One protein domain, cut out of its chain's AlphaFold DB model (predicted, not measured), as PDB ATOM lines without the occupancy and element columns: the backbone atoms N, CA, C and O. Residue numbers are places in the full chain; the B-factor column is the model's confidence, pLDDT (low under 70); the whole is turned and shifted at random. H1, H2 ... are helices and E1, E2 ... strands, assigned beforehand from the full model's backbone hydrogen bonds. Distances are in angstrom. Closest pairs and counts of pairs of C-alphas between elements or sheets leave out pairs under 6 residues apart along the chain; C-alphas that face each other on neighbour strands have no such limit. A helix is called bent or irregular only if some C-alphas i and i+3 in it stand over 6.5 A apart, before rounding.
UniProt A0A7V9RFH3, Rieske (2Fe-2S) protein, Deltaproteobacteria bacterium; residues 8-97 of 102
ATOM      1  N   LEU A   8      27.021  10.945 -32.682       57.72
ATOM      2  CA  LEU A   8      26.315   9.753 -33.150       57.72
ATOM      3  C   LEU A   8      24.833   9.932 -32.819       57.72
ATOM      4  O   LEU A   8      24.507  10.346 -31.709       57.72
ATOM      5  N   VAL A   9      23.949   9.667 -33.785       52.06
ATOM      6  CA  VAL A   9      22.506   9.840 -33.584       52.06
ATOM      7  C   VAL A   9      22.014   8.788 -32.595       52.06
ATOM      8  O   VAL A   9      21.795   7.640 -32.967       52.06
ATOM      9  N   ASP A  10      21.802   9.204 -31.354       42.22
ATOM     10  CA  ASP A  10      20.826   8.602 -30.460       42.22
ATOM     11  C   ASP A  10      20.029   9.759 -29.835       42.22
ATOM     12  O   ASP A  10      20.586  10.641 -29.186       42.22
ATOM     13  N   VAL A  11      18.710   9.756 -30.048       43.94
ATOM     14  CA  VAL A  11      17.726  10.542 -29.278       43.94
ATOM     15  C   VAL A  11      17.715  12.084 -29.441       43.94
ATOM     16  O   VAL A  11      17.892  12.758 -28.448       43.94
ATOM     17  N   LEU A  12      17.330  12.718 -30.566       40.47
ATOM     18  CA  LEU A  12      16.892  14.157 -30.568       40.47
ATOM     19  C   LEU A  12      16.065  14.551 -31.797       40.47
ATOM     20  O   LEU A  12      16.426  14.097 -32.865       40.47
ATOM     21  N   GLY A  13      14.971  15.323 -31.677       42.47
ATOM     22  CA  GLY A  13      14.219  15.652 -32.885       42.47
ATOM     23  C   GLY A  13      12.781  16.132 -32.878       42.47
ATOM     24  O   GLY A  13      12.185  16.313 -31.826       42.47
ATOM     25  N   TYR A  14      12.343  16.249 -34.132       50.44
ATOM     26  CA  TYR A  14      11.202  16.828 -34.850       50.44
ATOM     27  C   TYR A  14      10.777  18.280 -34.590       50.44
ATOM     28  O   TYR A  14      10.218  18.601 -33.542       50.44
ATOM     29  N   ASP A  15      10.928  19.079 -35.660       44.69
ATOM     30  CA  ASP A  15      10.193  20.305 -36.006       44.69
ATOM     31  C   ASP A  15       9.860  20.274 -37.537       44.69
ATOM     32  O   ASP A  15      10.779  20.058 -38.333       44.69
ATOM     33  N   PRO A  16       8.581  20.393 -37.968       45.78
ATOM     34  CA  PRO A  16       8.124  20.245 -39.364       45.78
ATOM     35  C   PRO A  16       8.557  21.257 -40.427       45.78
ATOM     36  O   PRO A  16       8.415  20.953 -41.616       45.78
ATOM     37  N   ASP A  17       8.954  22.472 -40.062       52.28
ATOM     38  CA  ASP A  17       8.665  23.629 -40.928       52.28
ATOM     39  C   ASP A  17       9.715  23.947 -42.027       52.28
ATOM     40  O   ASP A  17       9.578  24.926 -42.763       52.28
ATOM     41  N   ASP A  18      10.718  23.086 -42.247       52.59
ATOM     42  CA  ASP A  18      11.871  23.397 -43.118       52.59
ATOM     43  C   ASP A  18      12.028  22.510 -44.367       52.59
ATOM     44  O   ASP A  18      12.947  22.726 -45.165       52.59
ATOM     45  N   GLY A  19      11.228  21.449 -44.517       57.81
ATOM     46  CA  GLY A  19      11.423  20.443 -45.578       57.81
ATOM     47  C   GLY A  19      12.778  19.711 -45.529       57.81
ATOM     48  O   GLY A  19      13.149  19.021 -46.479       57.81
ATOM     49  N   THR A  20      13.528  19.868 -44.439       61.28
ATOM     50  CA  THR A  20      14.830  19.241 -44.201       61.28
ATOM     51  C   THR A  20      14.638  18.115 -43.176       61.28
ATOM     52  O   THR A  20      14.016  18.374 -42.149       61.28
ATOM     53  N   PRO A  21      15.126  16.883 -43.421       62.50
ATOM     54  CA  PRO A  21      14.817  15.753 -42.549       62.50
ATOM     55  C   PRO A  21      15.471  15.886 -41.165       62.50
ATOM     56  O   PRO A  21      16.615  16.341 -41.041       62.50
ATOM     57  N   ASP A  22      14.741  15.456 -40.134       64.31
ATOM     58  CA  ASP A  22      15.236  15.352 -38.761       64.31
ATOM     59  C   ASP A  22      16.289  14.248 -38.643       64.31
ATOM     60  O   ASP A  22      16.195  13.212 -39.303       64.31
ATOM     61  N   VAL A  23      17.269  14.431 -37.754       60.59
ATOM     62  CA  VAL A  23      18.358  13.465 -37.587       60.59
ATOM     63  C   VAL A  23      17.890  12.060 -37.162       60.59
ATOM     64  O   VAL A  23      18.566  11.080 -37.483       60.59
ATOM     65  N   ARG A  24      16.720  11.921 -36.518       57.03
ATOM     66  CA  ARG A  24      16.105  10.631 -36.132       57.03
ATOM     67  C   ARG A  24      15.491   9.870 -37.299       57.03
ATOM     68  O   ARG A  24      15.366   8.652 -37.215       57.03
ATOM     69  N   GLU A  25      15.108  10.542 -38.381       57.66
ATOM     70  CA  GLU A  25      14.416   9.912 -39.521       57.66
ATOM     71  C   GLU A  25      15.388   9.301 -40.544       57.66
ATOM     72  O   GLU A  25      15.003   8.739 -41.570       57.66
ATOM     73  N   LEU A  26      16.686   9.359 -40.252       62.69
ATOM     74  CA  LEU A  26      17.752   9.090 -41.213       62.69
ATOM     75  C   LEU A  26      18.140   7.617 -41.331       62.69
ATOM     76  O   LEU A  26      19.091   7.271 -42.036       62.69
ATOM     77  N   GLY A  27      17.356   6.729 -40.719       58.38
ATOM     78  CA  GLY A  27      17.489   5.279 -40.872       58.38
ATOM     79  C   GLY A  27      17.360   4.784 -42.322       58.38
ATOM     80  O   GLY A  27      17.719   3.645 -42.606       58.38
ATOM     81  N   LEU A  28      16.892   5.631 -43.248       63.59
ATOM     82  CA  LEU A  28      16.721   5.323 -44.675       63.59
ATOM     83  C   LEU A  28      17.831   5.881 -45.582       63.59
ATOM     84  O   LEU A  28      17.792   5.694 -46.801       63.59
ATOM     85  N   VAL A  29      18.828   6.560 -45.018       70.50
ATOM     86  CA  VAL A  29      19.926   7.138 -45.795       70.50
ATOM     87  C   VAL A  29      20.795   6.018 -46.358       70.50
ATOM     88  O   VAL A  29      21.226   5.110 -45.642       70.50
ATOM     89  N   ARG A  30      21.071   6.063 -47.664       79.56
ATOM     90  CA  ARG A  30      21.992   5.107 -48.289       79.56
ATOM     91  C   ARG A  30      23.392   5.286 -47.706       79.56
ATOM     92  O   ARG A  30      23.759   6.371 -47.272       79.56
ATOM     93  N   ALA A  31      24.178   4.209 -47.676       85.94
ATOM     94  CA  ALA A  31      25.591   4.345 -47.333       85.94
ATOM     95  C   ALA A  31      26.258   5.375 -48.259       85.94
ATOM     96  O   ALA A  31      25.866   5.515 -49.418       85.94
ATOM     97  N   GLU A  32      27.246   6.083 -47.725       90.62
ATOM     98  CA  GLU A  32      28.011   7.117 -48.424       90.62
ATOM     99  C   GLU A  32      27.167   8.293 -48.922       90.62
ATOM    100  O   GLU A  32      27.404   8.864 -49.982       90.62
ATOM    101  N   THR A  33      26.167   8.669 -48.134       89.00
ATOM    102  CA  THR A  33      25.342   9.850 -48.391       89.00
ATOM    103  C   THR A  33      25.556  10.856 -47.274       89.00
ATOM    104  O   THR A  33      25.624  10.473 -46.107       89.00
ATOM    105  N   VAL A  34      25.629  12.134 -47.635       89.50
ATOM    106  CA  VAL A  34      25.546  13.271 -46.718       89.50
ATOM    107  C   VAL A  34      24.380  14.148 -47.155       89.50
ATOM    108  O   VAL A  34      24.098  14.261 -48.346       89.50
ATOM    109  N   MET A  35      23.679  14.743 -46.203       87.19
ATOM    110  CA  MET A  35      22.576  15.650 -46.491       87.19
ATOM    111  C   MET A  35      22.453  16.730 -45.428       87.19
ATOM    112  O   MET A  35      22.970  16.618 -44.312       87.19
ATOM    113  N   ARG A  36      21.735  17.783 -45.804       87.50
ATOM    114  CA  ARG A  36      21.341  18.866 -44.912       87.50
ATOM    115  C   ARG A  36      20.305  18.353 -43.915       87.50
ATOM    116  O   ARG A  36      19.398  17.622 -44.300       87.50
ATOM    117  N   ALA A  37      20.454  18.762 -42.665       80.69
ATOM    118  CA  ALA A  37      19.569  18.446 -41.553       80.69
ATOM    119  C   ALA A  37      19.544  19.608 -40.550       80.69
ATOM    120  O   ALA A  37      20.306  20.580 -40.659       80.69
ATOM    121  N   ARG A  38      18.661  19.509 -39.558       76.62
ATOM    122  CA  ARG A  38      18.617  20.420 -38.415       76.62
ATOM    123  C   ARG A  38      18.530  19.655 -37.102       76.62
ATOM    124  O   ARG A  38      17.956  18.576 -37.050       76.62
ATOM    125  N   ASP A  39      19.109  20.248 -36.065       74.12
ATOM    126  CA  ASP A  39      18.931  19.870 -34.660       74.12
ATOM    127  C   ASP A  39      18.429  21.116 -33.915       74.12
ATOM    128  O   ASP A  39      19.196  22.030 -33.584       74.12
ATOM    129  N   GLY A  40      17.101  21.234 -33.807       76.56
ATOM    130  CA  GLY A  40      16.434  22.489 -33.460       76.56
ATOM    131  C   GLY A  40      16.852  23.630 -34.399       76.56
ATOM    132  O   GLY A  40      16.790  23.517 -35.621       76.56
ATOM    133  N   ALA A  41      17.351  24.735 -33.837       76.69
ATOM    134  CA  ALA A  41      17.816  25.885 -34.621       76.69
ATOM    135  C   ALA A  41      19.183  25.673 -35.312       76.69
ATOM    136  O   ALA A  41      19.588  26.486 -36.152       76.69
ATOM    137  N   ARG A  42      19.929  24.615 -34.966       78.69
ATOM    138  CA  ARG A  42      21.285  24.378 -35.476       78.69
ATOM    139  C   ARG A  42      21.238  23.701 -36.843       78.69
ATOM    140  O   ARG A  42      20.633  22.646 -36.995       78.69
ATOM    141  N   ALA A  43      21.922  24.282 -37.829       84.94
ATOM    142  CA  ALA A  43      22.141  23.632 -39.120       84.94
ATOM    143  C   ALA A  43      23.228  22.558 -38.987       84.94
ATOM    144  O   ALA A  43      24.364  22.855 -38.602       84.94
ATOM    145  N   VAL A  44      22.881  21.321 -39.324       85.81
ATOM    146  CA  VAL A  44      23.773  20.166 -39.221       85.81
ATOM    147  C   VAL A  44      23.823  19.409 -40.545       85.81
ATOM    148  O   VAL A  44      22.910  19.490 -41.368       85.81
ATOM    149  N   ALA A  45      24.923  18.709 -40.788       87.75
ATOM    150  CA  ALA A  45      25.027  17.748 -41.871       87.75
ATOM    151  C   ALA A  45      24.985  16.354 -41.258       87.75
ATOM    152  O   ALA A  45      25.768  16.054 -40.352       87.75
ATOM    153  N   VAL A  46      24.087  15.505 -41.754       86.12
ATOM    154  CA  VAL A  46      24.100  14.088 -41.390       86.12
ATOM    155  C   VAL A  46      24.653  13.280 -42.530       86.12
ATOM    156  O   VAL A  46      24.266  13.470 -43.683       86.12
ATOM    157  N   ALA A  47      25.534  12.353 -42.186       86.69
ATOM    158  CA  ALA A  47      26.081  11.410 -43.123       86.69
ATOM    159  C   ALA A  47      25.955   9.980 -42.634       86.69
ATOM    160  O   ALA A  47      26.150   9.688 -41.452       86.69
ATOM    161  N   ARG A  48      25.707   9.077 -43.581       87.31
ATOM    162  CA  ARG A  48      25.919   7.649 -43.389       87.31
ATOM    163  C   ARG A  48      27.228   7.258 -44.049       87.31
ATOM    164  O   ARG A  48      27.365   7.360 -45.265       87.31
ATOM    165  N   LEU A  49      28.184   6.814 -43.247       88.06
ATOM    166  CA  LEU A  49      29.506   6.400 -43.709       88.06
ATOM    167  C   LEU A  49      29.452   5.061 -44.446       88.06
ATOM    168  O   LEU A  49      28.416   4.383 -44.454       88.06
ATOM    169  N   ARG A  50      30.572   4.656 -45.054       91.00
ATOM    170  CA  ARG A  50      30.697   3.353 -45.725       91.00
ATOM    171  C   ARG A  50      30.425   2.197 -44.766       91.00
ATOM    172  O   ARG A  50      29.740   1.251 -45.144       91.00
ATOM    173  N   SER A  51      30.889   2.301 -43.522       87.19
ATOM    174  CA  SER A  51      30.599   1.360 -42.434       87.19
ATOM    175  C   SER A  51      29.109   1.247 -42.084       87.19
ATOM    176  O   SER A  51      28.708   0.353 -41.344       87.19
ATOM    177  N   GLY A  52      28.271   2.149 -42.601       83.31
ATOM    178  CA  GLY A  52      26.864   2.267 -42.245       83.31
ATOM    179  C   GLY A  52      26.622   3.095 -40.985       83.31
ATOM    180  O   GLY A  52      25.459   3.325 -40.648       83.31
ATOM    181  N   ARG A  53      27.686   3.569 -40.322       82.19
ATOM    182  CA  ARG A  53      27.597   4.453 -39.160       82.19
ATOM    183  C   ARG A  53      26.999   5.799 -39.555       82.19
ATOM    184  O   ARG A  53      27.430   6.402 -40.537       82.19
ATOM    185  N   LEU A  54      26.034   6.272 -38.773       79.81
ATOM    186  CA  LEU A  54      25.460   7.607 -38.908       79.81
ATOM    187  C   LEU A  54      26.223   8.598 -38.026       79.81
ATOM    188  O   LEU A  54      26.472   8.319 -36.855       79.81
ATOM    189  N   VAL A  55      26.585   9.746 -38.592       81.75
ATOM    190  CA  VAL A  55      27.250  10.850 -37.888       81.75
ATOM    191  C   VAL A  55      26.551  12.167 -38.195       81.75
ATOM    192  O   VAL A  55      26.155  12.409 -39.333       81.75
ATOM    193  N   VAL A  56      26.450  13.035 -37.196       81.56
ATOM    194  CA  VAL A  56      25.956  14.410 -37.315       81.56
ATOM    195  C   VAL A  56      27.110  15.356 -37.045       81.56
ATOM    196  O   VAL A  56      27.774  15.228 -36.021       81.56
ATOM    197  N   VAL A  57      27.344  16.319 -37.927       83.75
ATOM    198  CA  VAL A  57      28.336  17.389 -37.738       83.75
ATOM    199  C   VAL A  57      27.679  18.750 -37.934       83.75
ATOM    200  O   VAL A  57      26.604  18.838 -38.522       83.75
ATOM    201  N   ASP A  58      28.326  19.830 -37.495       86.25
ATOM    202  CA  ASP A  58      27.933  21.168 -37.950       86.25
ATOM    203  C   ASP A  58      27.909  21.220 -39.477       86.25
ATOM    204  O   ASP A  58      28.870  20.800 -40.128       86.25
ATOM    205  N   ASP A  59      26.874  21.831 -40.062       90.50
ATOM    206  CA  ASP A  59      26.837  22.088 -41.508       90.50
ATOM    207  C   ASP A  59      27.748  23.262 -41.909       90.50
ATOM    208  O   ASP A  59      27.414  24.116 -42.732       90.50
ATOM    209  N   ARG A  60      28.914  23.344 -41.273       88.50
ATOM    210  CA  ARG A  60      29.889  24.405 -41.446       88.50
ATOM    211  C   ARG A  60      31.290  23.821 -41.377       88.50
ATOM    212  O   ARG A  60      31.764  23.384 -40.333       88.50
ATOM    213  N   CYS A  61      31.980  23.893 -42.503       88.31
ATOM    214  CA  CYS A  61      33.366  23.504 -42.642       88.31
ATOM    215  C   CYS A  61      34.244  24.392 -41.747       88.31
ATOM    216  O   CYS A  61      34.165  25.623 -41.840       88.31
ATOM    217  N   PRO A  62      35.113  23.805 -40.909       82.56
ATOM    218  CA  PRO A  62      35.948  24.562 -39.982       82.56
ATOM    219  C   PRO A  62      37.070  25.334 -40.684       82.56
ATOM    220  O   PRO A  62      37.651  26.221 -40.071       82.56
ATOM    221  N   HIS A  63      37.364  25.009 -41.946       83.38
ATOM    222  CA  HIS A  63      38.354  25.714 -42.754       83.38
ATOM    223  C   HIS A  63      37.884  27.132 -43.101       83.38
ATOM    224  O   HIS A  63      38.484  28.101 -42.652       83.38
ATOM    225  N   ASP A  64      36.796  27.248 -43.873       85.50
ATOM    226  CA  ASP A  64      36.310  28.545 -44.368       85.50
ATOM    227  C   ASP A  64      34.773  28.627 -44.445       85.50
ATOM    228  O   ASP A  64      34.184  29.328 -45.263       85.50
ATOM    229  N   GLY A  65      34.071  27.845 -43.622       88.44
ATOM    230  CA  GLY A  65      32.621  27.960 -43.455       88.44
ATOM    231  C   GLY A  65      31.754  27.442 -44.606       88.44
ATOM    232  O   GLY A  65      30.548  27.658 -44.570       88.44
ATOM    233  N   GLY A  66      32.325  26.757 -45.604       90.69
ATOM    234  CA  GLY A  66      31.537  26.043 -46.620       90.69
ATOM    235  C   GLY A  66      30.610  25.002 -45.985       90.69
ATOM    236  O   GLY A  66      30.913  24.489 -44.913       90.69
ATOM    237  N   ARG A  67      29.482  24.676 -46.613       92.75
ATOM    238  CA  ARG A  67      28.545  23.695 -46.048       92.75
ATOM    239  C   ARG A  67      29.067  22.278 -46.247       92.75
ATOM    240  O   ARG A  67      29.614  21.961 -47.302       92.75
ATOM    241  N   ILE A  68      28.941  21.445 -45.219       91.75
ATOM    242  CA  ILE A  68      29.389  20.047 -45.274       91.75
ATOM    243  C   ILE A  68      28.372  19.196 -46.034       91.75
ATOM    244  O   ILE A  68      28.758  18.305 -46.783       91.75
ATOM    245  N   SER A  69      27.089  19.528 -45.911       92.31
ATOM    246  CA  SER A  69      25.985  18.907 -46.645       92.31
ATOM    247  C   SER A  69      26.045  19.092 -48.161       92.31
ATOM    248  O   SER A  69      25.468  18.284 -48.877       92.31
ATOM    249  N   ASP A  70      26.765  20.106 -48.650       95.12
ATOM    250  CA  ASP A  70      27.015  20.303 -50.086       95.12
ATOM    251  C   ASP A  70      28.161  19.387 -50.594       95.12
ATOM    252  O   ASP A  70      28.479  19.385 -51.781       95.12
ATOM    253  N   GLY A  71      28.820  18.652 -49.688       94.81
ATOM    254  CA  GLY A  71      29.956  17.765 -49.922       94.81
ATOM    255  C   GLY A  71      29.597  16.313 -50.243       94.81
ATOM    256  O   GLY A  71      28.522  16.006 -50.752       94.81
ATOM    257  N   TRP A  72      30.521  15.402 -49.934       95.00
ATOM    258  CA  TRP A  72      30.317  13.956 -50.082       95.00
ATOM    259  C   TRP A  72      30.985  13.162 -48.958       95.00
ATOM    260  O   TRP A  72      31.837  13.665 -48.223       95.00
ATOM    261  N   VAL A  73      30.592  11.896 -48.833       93.31
ATOM    262  CA  VAL A  73      31.256  10.919 -47.966       93.31
ATOM    263  C   VAL A  73      32.351  10.215 -48.763       93.31
ATOM    264  O   VAL A  73      32.102   9.742 -49.869       93.31
ATOM    265  N   ALA A  74      33.552  10.112 -48.197       92.25
ATOM    266  CA  ALA A  74      34.656   9.327 -48.740       92.25
ATOM    267  C   ALA A  74      35.051   8.244 -47.726       92.25
ATOM    268  O   ALA A  74      35.861   8.473 -46.827       92.25
ATOM    269  N   GLY A  75      34.441   7.059 -47.830       90.81
ATOM    270  CA  GLY A  75      34.659   5.989 -46.856       90.81
ATOM    271  C   GLY A  75      34.137   6.371 -45.467       90.81
ATOM    272  O   GLY A  75      32.928   6.382 -45.244       90.81
ATOM    273  N   GLU A  76      35.054   6.691 -44.554       88.00
ATOM    274  CA  GLU A  76      34.750   7.091 -43.171       88.00
ATOM    275  C   GLU A  76      34.955   8.594 -42.909       88.00
ATOM    276  O   GLU A  76      34.958   9.025 -41.757       88.00
ATOM    277  N   GLN A  77      35.124   9.394 -43.964       87.88
ATOM    278  CA  GLN A  77      35.375  10.835 -43.884       87.88
ATOM    279  C   GLN A  77      34.285  11.645 -44.591       87.88
ATOM    280  O   GLN A  77      33.628  11.157 -45.514       87.88
ATOM    281  N   LEU A  78      34.127  12.908 -44.187       89.12
ATOM    282  CA  LEU A  78      33.322  13.901 -44.909       89.12
ATOM    283  C   LEU A  78      34.227  14.855 -45.665       89.12
ATOM    284  O   LEU A  78      35.169  15.382 -45.088       89.12
ATOM    285  N   VAL A  79      33.914  15.128 -46.926       92.19
ATOM    286  CA  VAL A  79      34.697  16.031 -47.768       92.19
ATOM    287  C   VAL A  79      33.859  17.247 -48.127       92.19
ATOM    288  O   VAL A  79      32.789  17.129 -48.719       92.19
ATOM    289  N   CYS A  80      34.342  18.437 -47.773       92.00
ATOM    290  CA  CYS A  80      33.678  19.686 -48.125       92.00
ATOM    291  C   CYS A  80      33.839  19.980 -49.622       92.00
ATOM    292  O   CYS A  80      34.962  20.139 -50.101       92.00
ATOM    293  N   ALA A  81      32.730  20.174 -50.341       93.56
ATOM    294  CA  ALA A  81      32.756  20.465 -51.777       93.56
ATOM    295  C   ALA A  81      33.444  21.780 -52.158       93.56
ATOM    296  O   ALA A  81      33.805  21.965 -53.316       93.56
ATOM    297  N   ARG A  82      33.639  22.703 -51.208       88.31
ATOM    298  CA  ARG A  82      34.216  24.015 -51.513       88.31
ATOM    299  C   ARG A  82      35.700  23.928 -51.882       88.31
ATOM    300  O   ARG A  82      36.092  24.449 -52.916       88.31
ATOM    301  N   HIS A  83      36.511  23.287 -51.038       88.19
ATOM    302  CA  HIS A  83      37.971  23.193 -51.223       88.19
ATOM    303  C   HIS A  83      38.523  21.778 -50.950       88.19
ATOM    304  O   HIS A  83      39.720  21.614 -50.754       88.19
ATOM    305  N   GLY A  84      37.664  20.755 -50.858       88.12
ATOM    306  CA  GLY A  84      38.092  19.374 -50.612       88.12
ATOM    307  C   GLY A  84      38.588  19.102 -49.189       88.12
ATOM    308  O   GLY A  84      39.333  18.156 -48.977       88.12
ATOM    309  N   TRP A  85      38.215  19.931 -48.208       85.31
ATOM    310  CA  TRP A  85      38.630  19.712 -46.820       85.31
ATOM    311  C   TRP A  85      37.997  18.436 -46.269       85.31
ATOM    312  O   TRP A  85      36.768  18.345 -46.230       85.31
ATOM    313  N   GLU A  86      38.818  17.494 -45.814       86.94
ATOM    314  CA  GLU A  86      38.356  16.218 -45.269       86.94
ATOM    315  C   GLU A  86      38.235  16.305 -43.741       86.94
ATOM    316  O   GLU A  86      39.079  16.878 -43.044       86.94
ATOM    317  N   LEU A  87      37.143  15.760 -43.217       81.38
ATOM    318  CA  LEU A  87      36.842  15.667 -41.800       81.38
ATOM    319  C   LEU A  87      36.846  14.189 -41.428       81.38
ATOM    320  O   LEU A  87      35.992  13.429 -41.894       81.38
ATOM    321  N   ASP A  88      37.779  13.800 -40.563       78.56
ATOM    322  CA  ASP A  88      37.710  12.508 -39.894       78.56
ATOM    323  C   ASP A  88      36.627  12.556 -38.810       78.56
ATOM    324  O   ASP A  88      36.670  13.365 -37.881       78.56
ATOM    325  N   VAL A  89      35.600  11.727 -38.976       72.25
ATOM    326  CA  VAL A  89      34.428  11.668 -38.094       72.25
ATOM    327  C   VAL A  89      34.438  10.416 -37.213       72.25
ATOM    328  O   VAL A  89      33.497  10.198 -36.452       72.25
ATOM    329  N   VAL A  90      35.483   9.576 -37.295       63.56
ATOM    330  CA  VAL A  90      35.614   8.341 -36.503       63.56
ATOM    331  C   VAL A  90      36.111   8.599 -35.097       63.56
ATOM    332  O   VAL A  90      35.643   7.935 -34.175       63.56
ATOM    333  N   GLU A  91      36.967   9.594 -34.920       54.56
ATOM    334  CA  GLU A  91      37.606   9.860 -33.629       54.56
ATOM    335  C   GLU A  91      37.030  11.091 -32.911       54.56
ATOM    336  O   GLU A  91      37.569  11.532 -31.901       54.56
ATOM    337  N   GLY A  92      35.948  11.685 -33.433       47.25
ATOM    338  CA  GLY A  92      35.417  12.957 -32.921       47.25
ATOM    339  C   GLY A  92      36.405  14.125 -33.057       47.25
ATOM    340  O   GLY A  92      36.201  15.187 -32.471       47.25
ATOM    341  N   GLN A  93      37.482  13.935 -33.821       43.38
ATOM    342  CA  GLN A  93      38.528  14.914 -34.053       43.38
ATOM    343  C   GLN A  93      38.654  15.144 -35.551       43.38
ATOM    344  O   GLN A  93      39.010  14.234 -36.291       43.38
ATOM    345  N   CYS A  94      38.417  16.384 -35.988       47.19
ATOM    346  CA  CYS A  94      38.828  16.847 -37.310       47.19
ATOM    347  C   CYS A  94      40.352  16.732 -37.435       47.19
ATOM    348  O   CYS A  94      41.087  17.689 -37.176       47.19
ATOM    349  N   GLN A  95      40.841  15.559 -37.823       48.28
ATOM    350  CA  GLN A  95      42.229  15.397 -38.194       48.28
ATOM    351  C   GLN A  95      42.416  16.024 -39.570       48.28
ATOM    352  O   GLN A  95      41.825  15.622 -40.565       48.28
ATOM    353  N   ARG A  96      43.226  17.078 -39.586       48.09
ATOM    354  CA  ARG A  96      43.637  17.817 -40.772       48.09
ATOM    355  C   ARG A  96      44.365  16.866 -41.726       48.09
ATOM    356  O   ARG A  96      45.570  16.664 -41.565       48.09
ATOM    357  N   SER A  97      43.686  16.296 -42.717       46.28
ATOM    358  CA  SER A  97      44.387  15.628 -43.809       46.28
ATOM    359  C   SER A  97      45.019  16.705 -44.696       46.28
ATOM    360  O   SER A  97      44.432  17.720 -45.071       46.28
TER     361      SER A  97
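Overview. This is residues 8 to 97 of the 102 residues of the protein "Rieske (2Fe-2S) protein" of Deltaproteobacteria bacterium (UniProt A0A7V9RFH3). With little regular structure, two antiparallel sheets, E1 - E2 - E3 and the smaller E4 - E5 - E6, stand partly face to face, strands crossed; short H1 covers the larger's other face. The printed part has 90 residues, 34 in named elements, mostly strand, in the order H1, E1 to E6. It is compact, radius of gyration of the C-alphas 12.2 A, spanning 36 by 27 by 19 A.

Arrangement. E1, residues 33 to 39, E2, 42 to 48, and E3, 54 to 58, form a meander, each strand the antiparallel neighbour of the one before; N 35 and O 46, 2.9 A, and N 45 and O 57, 2.8 A, are within hydrogen-bond range. E4, residues 72 to 74, E5, 77 to 79, and E6, 86 to 88, form another, with N 74 and O 77 at 2.9 A and N 87 and O 78 at 2.7 A. The meanders make a sandwich, two sheets face to face, strands at 65 degrees; the closest C-alphas of E1 and E4, Val 34 and Trp 72, are 5.9 A apart. H1, residues 23 to 28, is on the first sheet, height 8.8 A, along the strands. H1 is irregular, C-alphas 24 and 27 being 7.3 A apart; 0 of 2 O i to N i+4 and 0 of 3 O i to N i+3 pairs are within range.

Along the chain. E1, 18.2 A, begins at C-alpha 33 (25.342, 9.850, -48.391); E2 measures 19.1 A. E6 ends at C-alpha 88 (37.710, 12.508, -39.894).

Size, cuts and confidence. The printed part has no cut. E3 to E4 is a long link. Residues 8 to 28 and 90 to 97 have pLDDT under 70.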